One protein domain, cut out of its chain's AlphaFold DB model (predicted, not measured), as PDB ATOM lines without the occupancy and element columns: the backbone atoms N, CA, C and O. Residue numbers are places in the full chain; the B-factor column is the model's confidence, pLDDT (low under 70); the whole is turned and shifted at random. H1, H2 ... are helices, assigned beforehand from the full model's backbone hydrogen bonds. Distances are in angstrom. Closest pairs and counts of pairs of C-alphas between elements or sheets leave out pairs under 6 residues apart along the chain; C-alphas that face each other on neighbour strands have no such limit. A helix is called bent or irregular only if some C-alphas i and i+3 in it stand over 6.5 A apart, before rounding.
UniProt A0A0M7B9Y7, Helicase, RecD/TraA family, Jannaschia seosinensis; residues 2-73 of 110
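Overview. This is residues 2 to 73 of the 110 residues of the protein "Helicase, RecD/TraA family" of Jannaschia seosinensis (UniProt A0A0M7B9Y7). A long, kinked helix, H1, has a shorter helix, H2, packed slantwise on its residues 25 to 33, and long stretches with no named element make up much of the rest. Residues 2 to 20 form a loop that leads into H1, and the long link, residues 41 to 60, folds back from the end of H1 to the beginning of H2, which runs the same way as H1. The printed part has 72 residues with two named helices, H1 then H2, and no named strand; its class is all helix, with 32 of the 72 residues, under half, in named elements. The whole is compact, with a radius of gyration of the C-alphas of 12.8 A and spans of 34 by 27 by 17 A.

Arrangement. After residues 2 to 20, H1 takes residues 21 to 40, with a kink of 41 degrees near residue 31. H1 is irregular: C-alphas 33 and 36 are 7.4 A apart. A long link of 20 residues leads to H2, residues 61 to 72. H1 touches H2 with residues 25 to 33 alone; the closest C-alphas are those of Val 29 and Leu 68, 6.0 A apart. Their lines stand at a steep tilt of 48 degrees, the same way. Every O i to N i+4 pair in H2 is within hydrogen-bond range, and 12 of 16 in H1.

Along the chain. The printed part begins at C-alpha 2 (18.192, -52.807, -27.637). H1 runs 25.9 A from C-alpha 21 (10.755, -34.024, -18.003) to C-alpha 40. H2 runs 15.3 A from C-alpha 61 to C-alpha 72 (15.456, -40.114, -0.015).

Size, cuts and confidence. The two C-alphas farthest apart are those of Asp 8 and Arg 56, 35.3 A. The printed part has no cut. The mean pLDDT of the printed part is 93.1, and no printed residue is under 70.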
ATOM      1  N   PRO A   2      18.732 -51.983 -28.719       83.00
ATOM      2  CA  PRO A   2      18.192 -52.807 -27.637       83.00
ATOM      3  C   PRO A   2      16.695 -53.067 -27.840       83.00
ATOM      4  O   PRO A   2      16.005 -52.248 -28.453       83.00
ATOM      5  N   ASP A   3      16.214 -54.201 -27.338       86.19
ATOM      6  CA  ASP A   3      14.786 -54.501 -27.277       86.19
ATOM      7  C   ASP A   3      14.145 -53.651 -26.174       86.19
ATOM      8  O   ASP A   3      14.591 -53.659 -25.029       86.19
ATOM      9  N   LEU A   4      13.141 -52.858 -26.547       90.44
ATOM     10  CA  LEU A   4      12.438 -51.944 -25.645       90.44
ATOM     11  C   LEU A   4      11.064 -52.484 -25.235       90.44
ATOM     12  O   LEU A   4      10.300 -51.772 -24.576       90.44
ATOM     13  N   THR A   5      10.714 -53.696 -25.669       89.00
ATOM     14  CA  THR A   5       9.442 -54.317 -25.312       89.00
ATOM     15  C   THR A   5       9.412 -54.680 -23.824       89.00
ATOM     16  O   THR A   5      10.452 -54.961 -23.223       89.00
ATOM     17  N   PRO A   6       8.232 -54.626 -23.176       84.69
ATOM     18  CA  PRO A   6       8.099 -55.070 -21.798       84.69
ATOM     19  C   PRO A   6       8.497 -56.549 -21.671       84.69
ATOM     20  O   PRO A   6       8.020 -57.362 -22.461       84.69
ATOM     21  N   PRO A   7       9.332 -56.911 -20.689       84.38
ATOM     22  CA  PRO A   7       9.772 -58.288 -20.515       84.38
ATOM     23  C   PRO A   7       8.632 -59.170 -19.985       84.38
ATOM     24  O   PRO A   7       7.901 -58.769 -19.078       84.38
ATOM     25  N   ASP A   8       8.545 -60.407 -20.480       82.06
ATOM     26  CA  ASP A   8       7.596 -61.430 -19.998       82.06
ATOM     27  C   ASP A   8       7.996 -62.037 -18.633       82.06
ATOM     28  O   ASP A   8       7.262 -62.840 -18.053       82.06
ATOM     29  N   GLY A   9       9.163 -61.663 -18.095       84.00
ATOM     30  CA  GLY A   9       9.728 -62.206 -16.860       84.00
ATOM     31  C   GLY A   9      10.784 -61.300 -16.227       84.00
ATOM     32  O   GLY A   9      10.830 -60.094 -16.472       84.00
ATOM     33  N   GLU A  10      11.626 -61.872 -15.368       83.69
ATOM     34  CA  GLU A  10      12.771 -61.147 -14.818       83.69
ATOM     35  C   GLU A  10      13.840 -60.926 -15.887       83.69
ATOM     36  O   GLU A  10      14.204 -61.832 -16.632       83.69
ATOM     37  N   THR A  11      14.333 -59.697 -15.946       89.25
ATOM     38  CA  THR A  11      15.401 -59.258 -16.843       89.25
ATOM     39  C   THR A  11      16.287 -58.252 -16.109       89.25
ATOM     40  O   THR A  11      15.906 -57.732 -15.052       89.25
ATOM     41  N   ASP A  12      17.461 -57.983 -16.665       88.50
ATOM     42  CA  ASP A  12      18.415 -56.968 -16.218       88.50
ATOM     43  C   ASP A  12      18.195 -55.600 -16.894       88.50
ATOM     44  O   ASP A  12      18.754 -54.594 -16.452       88.50
ATOM     45  N   PHE A  13      17.339 -55.533 -17.919       91.81
ATOM     46  CA  PHE A  13      17.040 -54.312 -18.662       91.81
ATOM     47  C   PHE A  13      15.541 -53.999 -18.699       91.81
ATOM     48  O   PHE A  13      14.729 -54.797 -19.161       91.81
ATOM     49  N   TYR A  14      15.180 -52.786 -18.278       91.81
ATOM     50  CA  TYR A  14      13.807 -52.284 -18.325       91.81
ATOM     51  C   TYR A  14      13.775 -50.927 -19.019       91.81
ATOM     52  O   TYR A  14      14.531 -50.021 -18.664       91.81
ATOM     53  N   PHE A  15      12.847 -50.759 -19.956       94.25
ATOM     54  CA  PHE A  15      12.600 -49.476 -20.600       94.25
ATOM     55  C   PHE A  15      11.295 -48.858 -20.093       94.25
ATOM     56  O   PHE A  15      10.225 -49.458 -20.188       94.25
ATOM     57  N   VAL A  16      11.380 -47.642 -19.548       93.38
ATOM     58  CA  VAL A  16      10.223 -46.886 -19.045       93.38
ATOM     59  C   VAL A  16      10.103 -45.589 -19.856       93.38
ATOM     60  O   VAL A  16      10.842 -44.642 -19.591       93.38
ATOM     61  N   PRO A  17       9.200 -45.513 -20.851       93.94
ATOM     62  CA  PRO A  17       9.121 -44.368 -21.757       93.94
ATOM     63  C   PRO A  17       8.468 -43.159 -21.086       93.94
ATOM     64  O   PRO A  17       7.340 -43.274 -20.620       93.94
ATOM     65  N   ALA A  18       9.106 -41.991 -21.098       95.25
ATOM     66  CA  ALA A  18       8.516 -40.717 -20.674       95.25
ATOM     67  C   ALA A  18       8.661 -39.678 -21.796       95.25
ATOM     68  O   ALA A  18       9.715 -39.611 -22.428       95.25
ATOM     69  N   ALA A  19       7.604 -38.909 -22.068       94.50
ATOM     70  CA  ALA A  19       7.583 -37.984 -23.205       94.50
ATOM     71  C   ALA A  19       8.292 -36.652 -22.911       94.50
ATOM     72  O   ALA A  19       8.818 -36.014 -23.821       94.50
ATOM     73  N   ASP A  20       8.303 -36.247 -21.644       95.38
ATOM     74  CA  ASP A  20       8.775 -34.950 -21.184       95.38
ATOM     75  C   ASP A  20       9.394 -35.060 -19.772       95.38
ATOM     76  O   ASP A  20       9.228 -36.083 -19.087       95.38
ATOM     77  N   PRO A  21      10.165 -34.045 -19.336       94.25
ATOM     78  CA  PRO A  21      10.755 -34.024 -18.003       94.25
ATOM     79  C   PRO A  21       9.741 -34.118 -16.861       94.25
ATOM     80  O   PRO A  21      10.010 -34.789 -15.865       94.25
ATOM     81  N   GLU A  22       8.579 -33.490 -17.014       95.12
ATOM     82  CA  GLU A  22       7.505 -33.448 -16.022       95.12
ATOM     83  C   GLU A  22       6.948 -34.848 -15.725       95.12
ATOM     84  O   GLU A  22       6.551 -35.134 -14.597       95.12
ATOM     85  N   GLN A  23       6.976 -35.752 -16.705       96.31
ATOM     86  CA  GLN A  23       6.676 -37.171 -16.526       96.31
ATOM     87  C   GLN A  23       7.886 -37.981 -16.054       96.31
ATOM     88  O   GLN A  23       7.732 -38.923 -15.272       96.31
ATOM     89  N   ALA A  24       9.081 -37.676 -16.562       96.06
ATOM     90  CA  ALA A  24      10.281 -38.469 -16.307       96.06
ATOM     91  C   ALA A  24      10.743 -38.369 -14.848       96.06
ATOM     92  O   ALA A  24      10.996 -39.391 -14.213       96.06
ATOM     93  N   VAL A  25      10.813 -37.153 -14.302       96.31
ATOM     94  CA  VAL A  25      11.297 -36.883 -12.940       96.31
ATOM     95  C   VAL A  25      10.517 -37.653 -11.865       96.31
ATOM     96  O   VAL A  25      11.147 -38.434 -11.148       96.31
ATOM     97  N   PRO A  26       9.175 -37.538 -11.750       96.75
ATOM     98  CA  PRO A  26       8.435 -38.255 -10.711       96.75
ATOM     99  C   PRO A  26       8.551 -39.776 -10.859       96.75
ATOM    100  O   PRO A  26       8.607 -40.489  -9.857       96.75
ATOM    101  N   ARG A  27       8.660 -40.291 -12.092       97.38
ATOM    102  CA  ARG A  27       8.886 -41.723 -12.333       97.38
ATOM    103  C   ARG A  27      10.265 -42.175 -11.877       97.38
ATOM    104  O   ARG A  27      10.367 -43.236 -11.270       97.38
ATOM    105  N   ILE A  28      11.315 -41.396 -12.139       97.50
ATOM    106  CA  ILE A  28      12.671 -41.691 -11.652       97.50
ATOM    107  C   ILE A  28      12.673 -41.726 -10.122       97.50
ATOM    108  O   ILE A  28      13.162 -42.692  -9.539       97.50
ATOM    109  N   VAL A  29      12.063 -40.729  -9.474       97.31
ATOM    110  CA  VAL A  29      11.944 -40.685  -8.010       97.31
ATOM    111  C   VAL A  29      11.215 -41.922  -7.483       97.31
ATOM    112  O   VAL A  29      11.694 -42.560  -6.548       97.31
ATOM    113  N   GLU A  30      10.097 -42.325  -8.091       97.75
ATOM    114  CA  GLU A  30       9.357 -43.532  -7.696       97.75
ATOM    115  C   GLU A  30      10.175 -44.823  -7.892       97.75
ATOM    116  O   GLU A  30      10.155 -45.724  -7.043       97.75
ATOM    117  N   LEU A  31      10.909 -44.923  -9.003       97.25
ATOM    118  CA  LEU A  31      11.759 -46.072  -9.305       97.25
ATOM    119  C   LEU A  31      12.850 -46.242  -8.248       97.25
ATOM    120  O   LEU A  31      12.974 -47.332  -7.687       97.25
ATOM    121  N   VAL A  32      13.578 -45.167  -7.944       97.62
ATOM    122  CA  VAL A  32      14.714 -45.174  -7.011       97.62
ATOM    123  C   VAL A  32      14.254 -45.334  -5.565       97.62
ATOM    124  O   VAL A  32      14.795 -46.159  -4.841       97.62
ATOM    125  N   SER A  33      13.228 -44.595  -5.136       96.62
ATOM    126  CA  SER A  33      12.793 -44.601  -3.730       96.62
ATOM    127  C   SER A  33      11.945 -45.815  -3.346       96.62
ATOM    128  O   SER A  33      11.809 -46.124  -2.160       96.62
ATOM    129  N   ARG A  34      11.308 -46.492  -4.318       96.56
ATOM    130  CA  ARG A  34      10.310 -47.536  -4.023       96.56
ATOM    131  C   ARG A  34      10.419 -48.773  -4.894       96.56
ATOM    132  O   ARG A  34      10.541 -49.864  -4.343       96.56
ATOM    133  N   ARG A  35      10.294 -48.661  -6.222       95.62
ATOM    134  CA  ARG A  35      10.072 -49.852  -7.070       95.62
ATOM    135  C   ARG A  35      11.303 -50.752  -7.148       95.62
ATOM    136  O   ARG A  35      11.160 -51.957  -6.957       95.62
ATOM    137  N   ILE A  36      12.480 -50.177  -7.393       95.25
ATOM    138  CA  ILE A  36      13.743 -50.919  -7.491       95.25
ATOM    139  C   ILE A  36      14.122 -51.518  -6.122       95.25
ATOM    140  O   ILE A  36      14.254 -52.743  -6.063       95.25
ATOM    141  N   PRO A  37      14.177 -50.749  -5.010       96.25
ATOM    142  CA  PRO A  37      14.461 -51.311  -3.687       96.25
ATOM    143  C   PRO A  37      13.521 -52.450  -3.297       96.25
ATOM    144  O   PRO A  37      13.964 -53.501  -2.848       96.25
ATOM    145  N   ARG A  38      12.206 -52.284  -3.504       95.44
ATOM    146  CA  ARG A  38      11.214 -53.302  -3.113       95.44
ATOM    147  C   ARG A  38      11.303 -54.577  -3.935       95.44
ATOM    148  O   ARG A  38      11.020 -55.642  -3.403       95.44
ATOM    149  N   ARG A  39      11.616 -54.466  -5.228       92.81
ATOM    150  CA  ARG A  39      11.681 -55.626  -6.122       92.81
ATOM    151  C   ARG A  39      12.971 -56.417  -5.931       92.81
ATOM    152  O   ARG A  39      12.916 -57.637  -5.959       92.81
ATOM    153  N   PHE A  40      14.096 -55.728  -5.753       92.50
ATOM    154  CA  PHE A  40      15.422 -56.350  -5.783       92.50
ATOM    155  C   PHE A  40      16.132 -56.383  -4.422       92.50
ATOM    156  O   PHE A  40      17.184 -56.999  -4.305       92.50
ATOM    157  N   GLY A  41      15.566 -55.759  -3.384       94.94
ATOM    158  CA  GLY A  41      16.140 -55.750  -2.035       94.94
ATOM    159  C   GLY A  41      17.342 -54.817  -1.866       94.94
ATOM    160  O   GLY A  41      18.150 -55.039  -0.972       94.94
ATOM    161  N   PHE A  42      17.470 -53.801  -2.721       96.38
ATOM    162  CA  PHE A  42      18.592 -52.860  -2.720       96.38
ATOM    163  C   PHE A  42      18.427 -51.715  -1.719       96.38
ATOM    164  O   PHE A  42      17.316 -51.218  -1.502       96.38
ATOM    165  N   ASP A  43      19.546 -51.250  -1.166       95.25
ATOM    166  CA  ASP A  43      19.618 -49.995  -0.430       95.25
ATOM    167  C   ASP A  43      19.453 -48.810  -1.392       95.25
ATOM    168  O   ASP A  43      20.170 -48.655  -2.382       95.25
ATOM    169  N   LEU A  44      18.484 -47.951  -1.082       93.75
ATOM    170  CA  LEU A  44      18.081 -46.828  -1.928       93.75
ATOM    171  C   LEU A  44      19.161 -45.743  -2.115       93.75
ATOM    172  O   LEU A  44      19.080 -44.997  -3.088       93.75
ATOM    173  N   ILE A  45      20.164 -45.656  -1.232       91.31
ATOM    174  CA  ILE A  45      21.265 -44.674  -1.310       91.31
ATOM    175  C   ILE A  45      22.556 -45.311  -1.844       91.31
ATOM    176  O   ILE A  45      23.324 -44.693  -2.596       91.31
ATOM    177  N   ARG A  46      22.850 -46.536  -1.406       92.81
ATOM    178  CA  ARG A  46      24.151 -47.181  -1.625       92.81
ATOM    179  C   ARG A  46      24.201 -47.984  -2.914       92.81
ATOM    180  O   ARG A  46      25.222 -47.924  -3.595       92.81
ATOM    181  N   ASP A  47      23.102 -48.635  -3.280       95.69
ATOM    182  CA  ASP A  47      23.100 -49.648  -4.339       95.69
ATOM    183  C   ASP A  47      22.514 -49.140  -5.666       95.69
ATOM    184  O   ASP A  47      22.640 -49.802  -6.696       95.69
ATOM    185  N   ILE A  48      21.879 -47.962  -5.675       96.31
ATOM    186  CA  ILE A  48      21.227 -47.394  -6.862       96.31
ATOM    187  C   ILE A  48      21.967 -46.140  -7.333       96.31
ATOM    188  O   ILE A  48      22.090 -45.157  -6.605       96.31
ATOM    189  N   GLN A  49      22.410 -46.152  -8.592       95.44
ATOM    190  CA  GLN A  49      23.006 -44.999  -9.265       95.44
ATOM    191  C   GLN A  49      22.078 -44.491 -10.370       95.44
ATOM    192  O   GLN A  49      21.700 -45.237 -11.272       95.44
ATOM    193  N   VAL A  50      21.758 -43.196 -10.338       96.38
ATOM    194  CA  VAL A  50      21.057 -42.513 -11.433       96.38
ATOM    195  C   VAL A  50      22.091 -41.853 -12.338       96.38
ATOM    196  O   VAL A  50      22.952 -41.113 -11.864       96.38
ATOM    197  N   LEU A  51      22.011 -42.127 -13.639       95.88
ATOM    198  CA  LEU A  51      22.846 -41.504 -14.662       95.88
ATOM    199  C   LEU A  51      21.963 -40.668 -15.583       95.88
ATOM    200  O   LEU A  51      20.900 -41.108 -16.017       95.88
ATOM    201  N   CYS A  52      22.419 -39.465 -15.903       95.06
ATOM    202  CA  CYS A  52      21.741 -38.566 -16.824       95.06
ATOM    203  C   CYS A  52      22.756 -37.970 -17.807       95.06
ATOM    204  O   CYS A  52      23.900 -37.712 -17.431       95.06
ATOM    205  N   PRO A  53      22.352 -37.704 -19.058       92.12
ATOM    206  CA  PRO A  53      23.272 -37.240 -20.097       92.12
ATOM    207  C   PRO A  53      23.732 -35.789 -19.901       92.12
ATOM    208  O   PRO A  53      24.666 -35.345 -20.564       92.12
ATOM    209  N   MET A  54      23.058 -35.019 -19.038       94.56
ATOM    210  CA  MET A  54      23.287 -33.583 -18.882       94.56
ATOM    211  C   MET A  54      23.273 -33.157 -17.413       94.56
ATOM    212  O   MET A  54      22.512 -33.680 -16.604       94.56
ATOM    213  N   ASN A  55      24.052 -32.124 -17.081       88.44
ATOM    214  CA  ASN A  55      24.060 -31.534 -15.735       88.44
ATOM    215  C   ASN A  55      22.855 -30.613 -15.467       88.44
ATOM    216  O   ASN A  55      22.441 -30.445 -14.320       88.44
ATOM    217  N   ARG A  56      22.306 -29.987 -16.517       89.19
ATOM    218  CA  ARG A  56      21.201 -29.013 -16.460       89.19
ATOM    219  C   ARG A  56      20.038 -29.457 -17.353       89.19
ATOM    220  O   ARG A  56      20.228 -30.290 -18.231       89.19
ATOM    221  N   GLY A  57      18.870 -28.850 -17.148       91.69
ATOM    222  CA  GLY A  57      17.611 -29.208 -17.813       91.69
ATOM    223  C   GLY A  57      16.685 -29.993 -16.882       91.69
ATOM    224  O   GLY A  57      17.104 -30.388 -15.794       91.69
ATOM    225  N   GLY A  58      15.436 -30.213 -17.302       89.06
ATOM    226  CA  GLY A  58      14.408 -30.828 -16.449       89.06
ATOM    227  C   GLY A  58      14.741 -32.250 -15.974       89.06
ATOM    228  O   GLY A  58      14.329 -32.636 -14.893       89.06
ATOM    229  N   VAL A  59      15.555 -33.001 -16.729       93.12
ATOM    230  CA  VAL A  59      16.062 -34.342 -16.346       93.12
ATOM    231  C   VAL A  59      17.593 -34.335 -16.200       93.12
ATOM    232  O   VAL A  59      18.272 -35.326 -16.455       93.12
ATOM    233  N   GLY A  60      18.167 -33.178 -15.856       95.12
ATOM    234  CA  GLY A  60      19.598 -33.047 -15.596       95.12
ATOM    235  C   GLY A  60      19.967 -33.394 -14.153       95.12
ATOM    236  O   GLY A  60      19.127 -33.290 -13.256       95.12
ATOM    237  N   ALA A  61      21.241 -33.722 -13.919       94.25
ATOM    238  CA  ALA A  61      21.757 -34.153 -12.612       94.25
ATOM    239  C   ALA A  61      21.351 -33.208 -11.477       94.25
ATOM    240  O   ALA A  61      20.901 -33.649 -10.427       94.25
ATOM    241  N   ARG A  62      21.443 -31.889 -11.698       92.00
ATOM    242  CA  ARG A  62      21.110 -30.901 -10.665       92.00
ATOM    243  C   ARG A  62      19.637 -30.939 -10.262       92.00
ATOM    244  O   ARG A  62      19.340 -30.829  -9.080       92.00
ATOM    245  N   SER A  63      18.733 -31.066 -11.236       93.12
ATOM    246  CA  SER A  63      17.291 -31.122 -10.969       93.12
ATOM    247  C   SER A  63      16.937 -32.420 -10.254       93.12
ATOM    248  O   SER A  63      16.239 -32.403  -9.248       93.12
ATOM    249  N   LEU A  64      17.482 -33.541 -10.735       95.81
ATOM    250  CA  LEU A  64      17.258 -34.852 -10.134       95.81
ATOM    251  C   LEU A  64      17.812 -34.934  -8.711       95.81
ATOM    252  O   LEU A  64      17.140 -35.490  -7.854       95.81
ATOM    253  N   ASN A  65      18.979 -34.349  -8.430       94.06
ATOM    254  CA  ASN A  65      19.547 -34.346  -7.082       94.06
ATOM    255  C   ASN A  65      18.637 -33.642  -6.069       94.06
ATOM    256  O   ASN A  65      18.510 -34.133  -4.957       94.06
ATOM    257  N   ILE A  66      17.977 -32.539  -6.444       92.62
ATOM    258  CA  ILE A  66      17.040 -31.828  -5.555       92.62
ATOM    259  C   ILE A  66      15.834 -32.718  -5.226       92.62
ATOM    260  O   ILE A  66      15.499 -32.913  -4.060       92.62
ATOM    261  N   GLU A  67      15.211 -33.292  -6.255       94.94
ATOM    262  CA  GLU A  67      14.011 -34.123  -6.101       94.94
ATOM    263  C   GLU A  67      14.314 -35.441  -5.370       94.94
ATOM    264  O   GLU A  67      13.555 -35.881  -4.506       94.94
ATOM    265  N   LEU A  68      15.458 -36.065  -5.670       95.38
ATOM    266  CA  LEU A  68      15.908 -37.284  -5.003       95.38
ATOM    267  C   LEU A  68      16.339 -37.014  -3.562       95.38
ATOM    268  O   LEU A  68      15.981 -37.799  -2.693       95.38
ATOM    269  N   GLN A  69      17.039 -35.913  -3.270       93.62
ATOM    270  CA  GLN A  69      17.365 -35.530  -1.891       93.62
ATOM    271  C   GLN A  69      16.082 -35.372  -1.070       93.62
ATOM    272  O   GLN A  69      15.961 -35.973  -0.007       93.62
ATOM    273  N   ALA A  70      15.084 -34.653  -1.595       92.44
ATOM    274  CA  ALA A  70      13.804 -34.469  -0.914       92.44
ATOM    275  C   ALA A  70      13.068 -35.796  -0.641       92.44
ATOM    276  O   ALA A  70      12.413 -35.934   0.394       92.44
ATOM    277  N   ALA A  71      13.174 -36.769  -1.550       94.31
ATOM    278  CA  ALA A  71      12.510 -38.064  -1.426       94.31
ATOM    279  C   ALA A  71      13.271 -39.083  -0.561       94.31
ATOM    280  O   ALA A  71      12.639 -39.898   0.113       94.31
ATOM    281  N   LEU A  72      14.605 -39.081  -0.615       93.56
ATOM    282  CA  LEU A  72      15.456 -40.114  -0.015       93.56
ATOM    283  C   LEU A  72      16.066 -39.681   1.325       93.56
ATOM    284  O   LEU A  72      16.306 -40.531   2.178       93.56
ATOM    285  N   ASN A  73      16.283 -38.379   1.524       91.06
ATOM    286  CA  ASN A  73      16.787 -37.790   2.763       91.06
ATOM    287  C   ASN A  73      15.928 -36.572   3.165       91.06
ATOM    288  O   ASN A  73      16.388 -35.427   3.101       91.06
TER     289      ASN A  73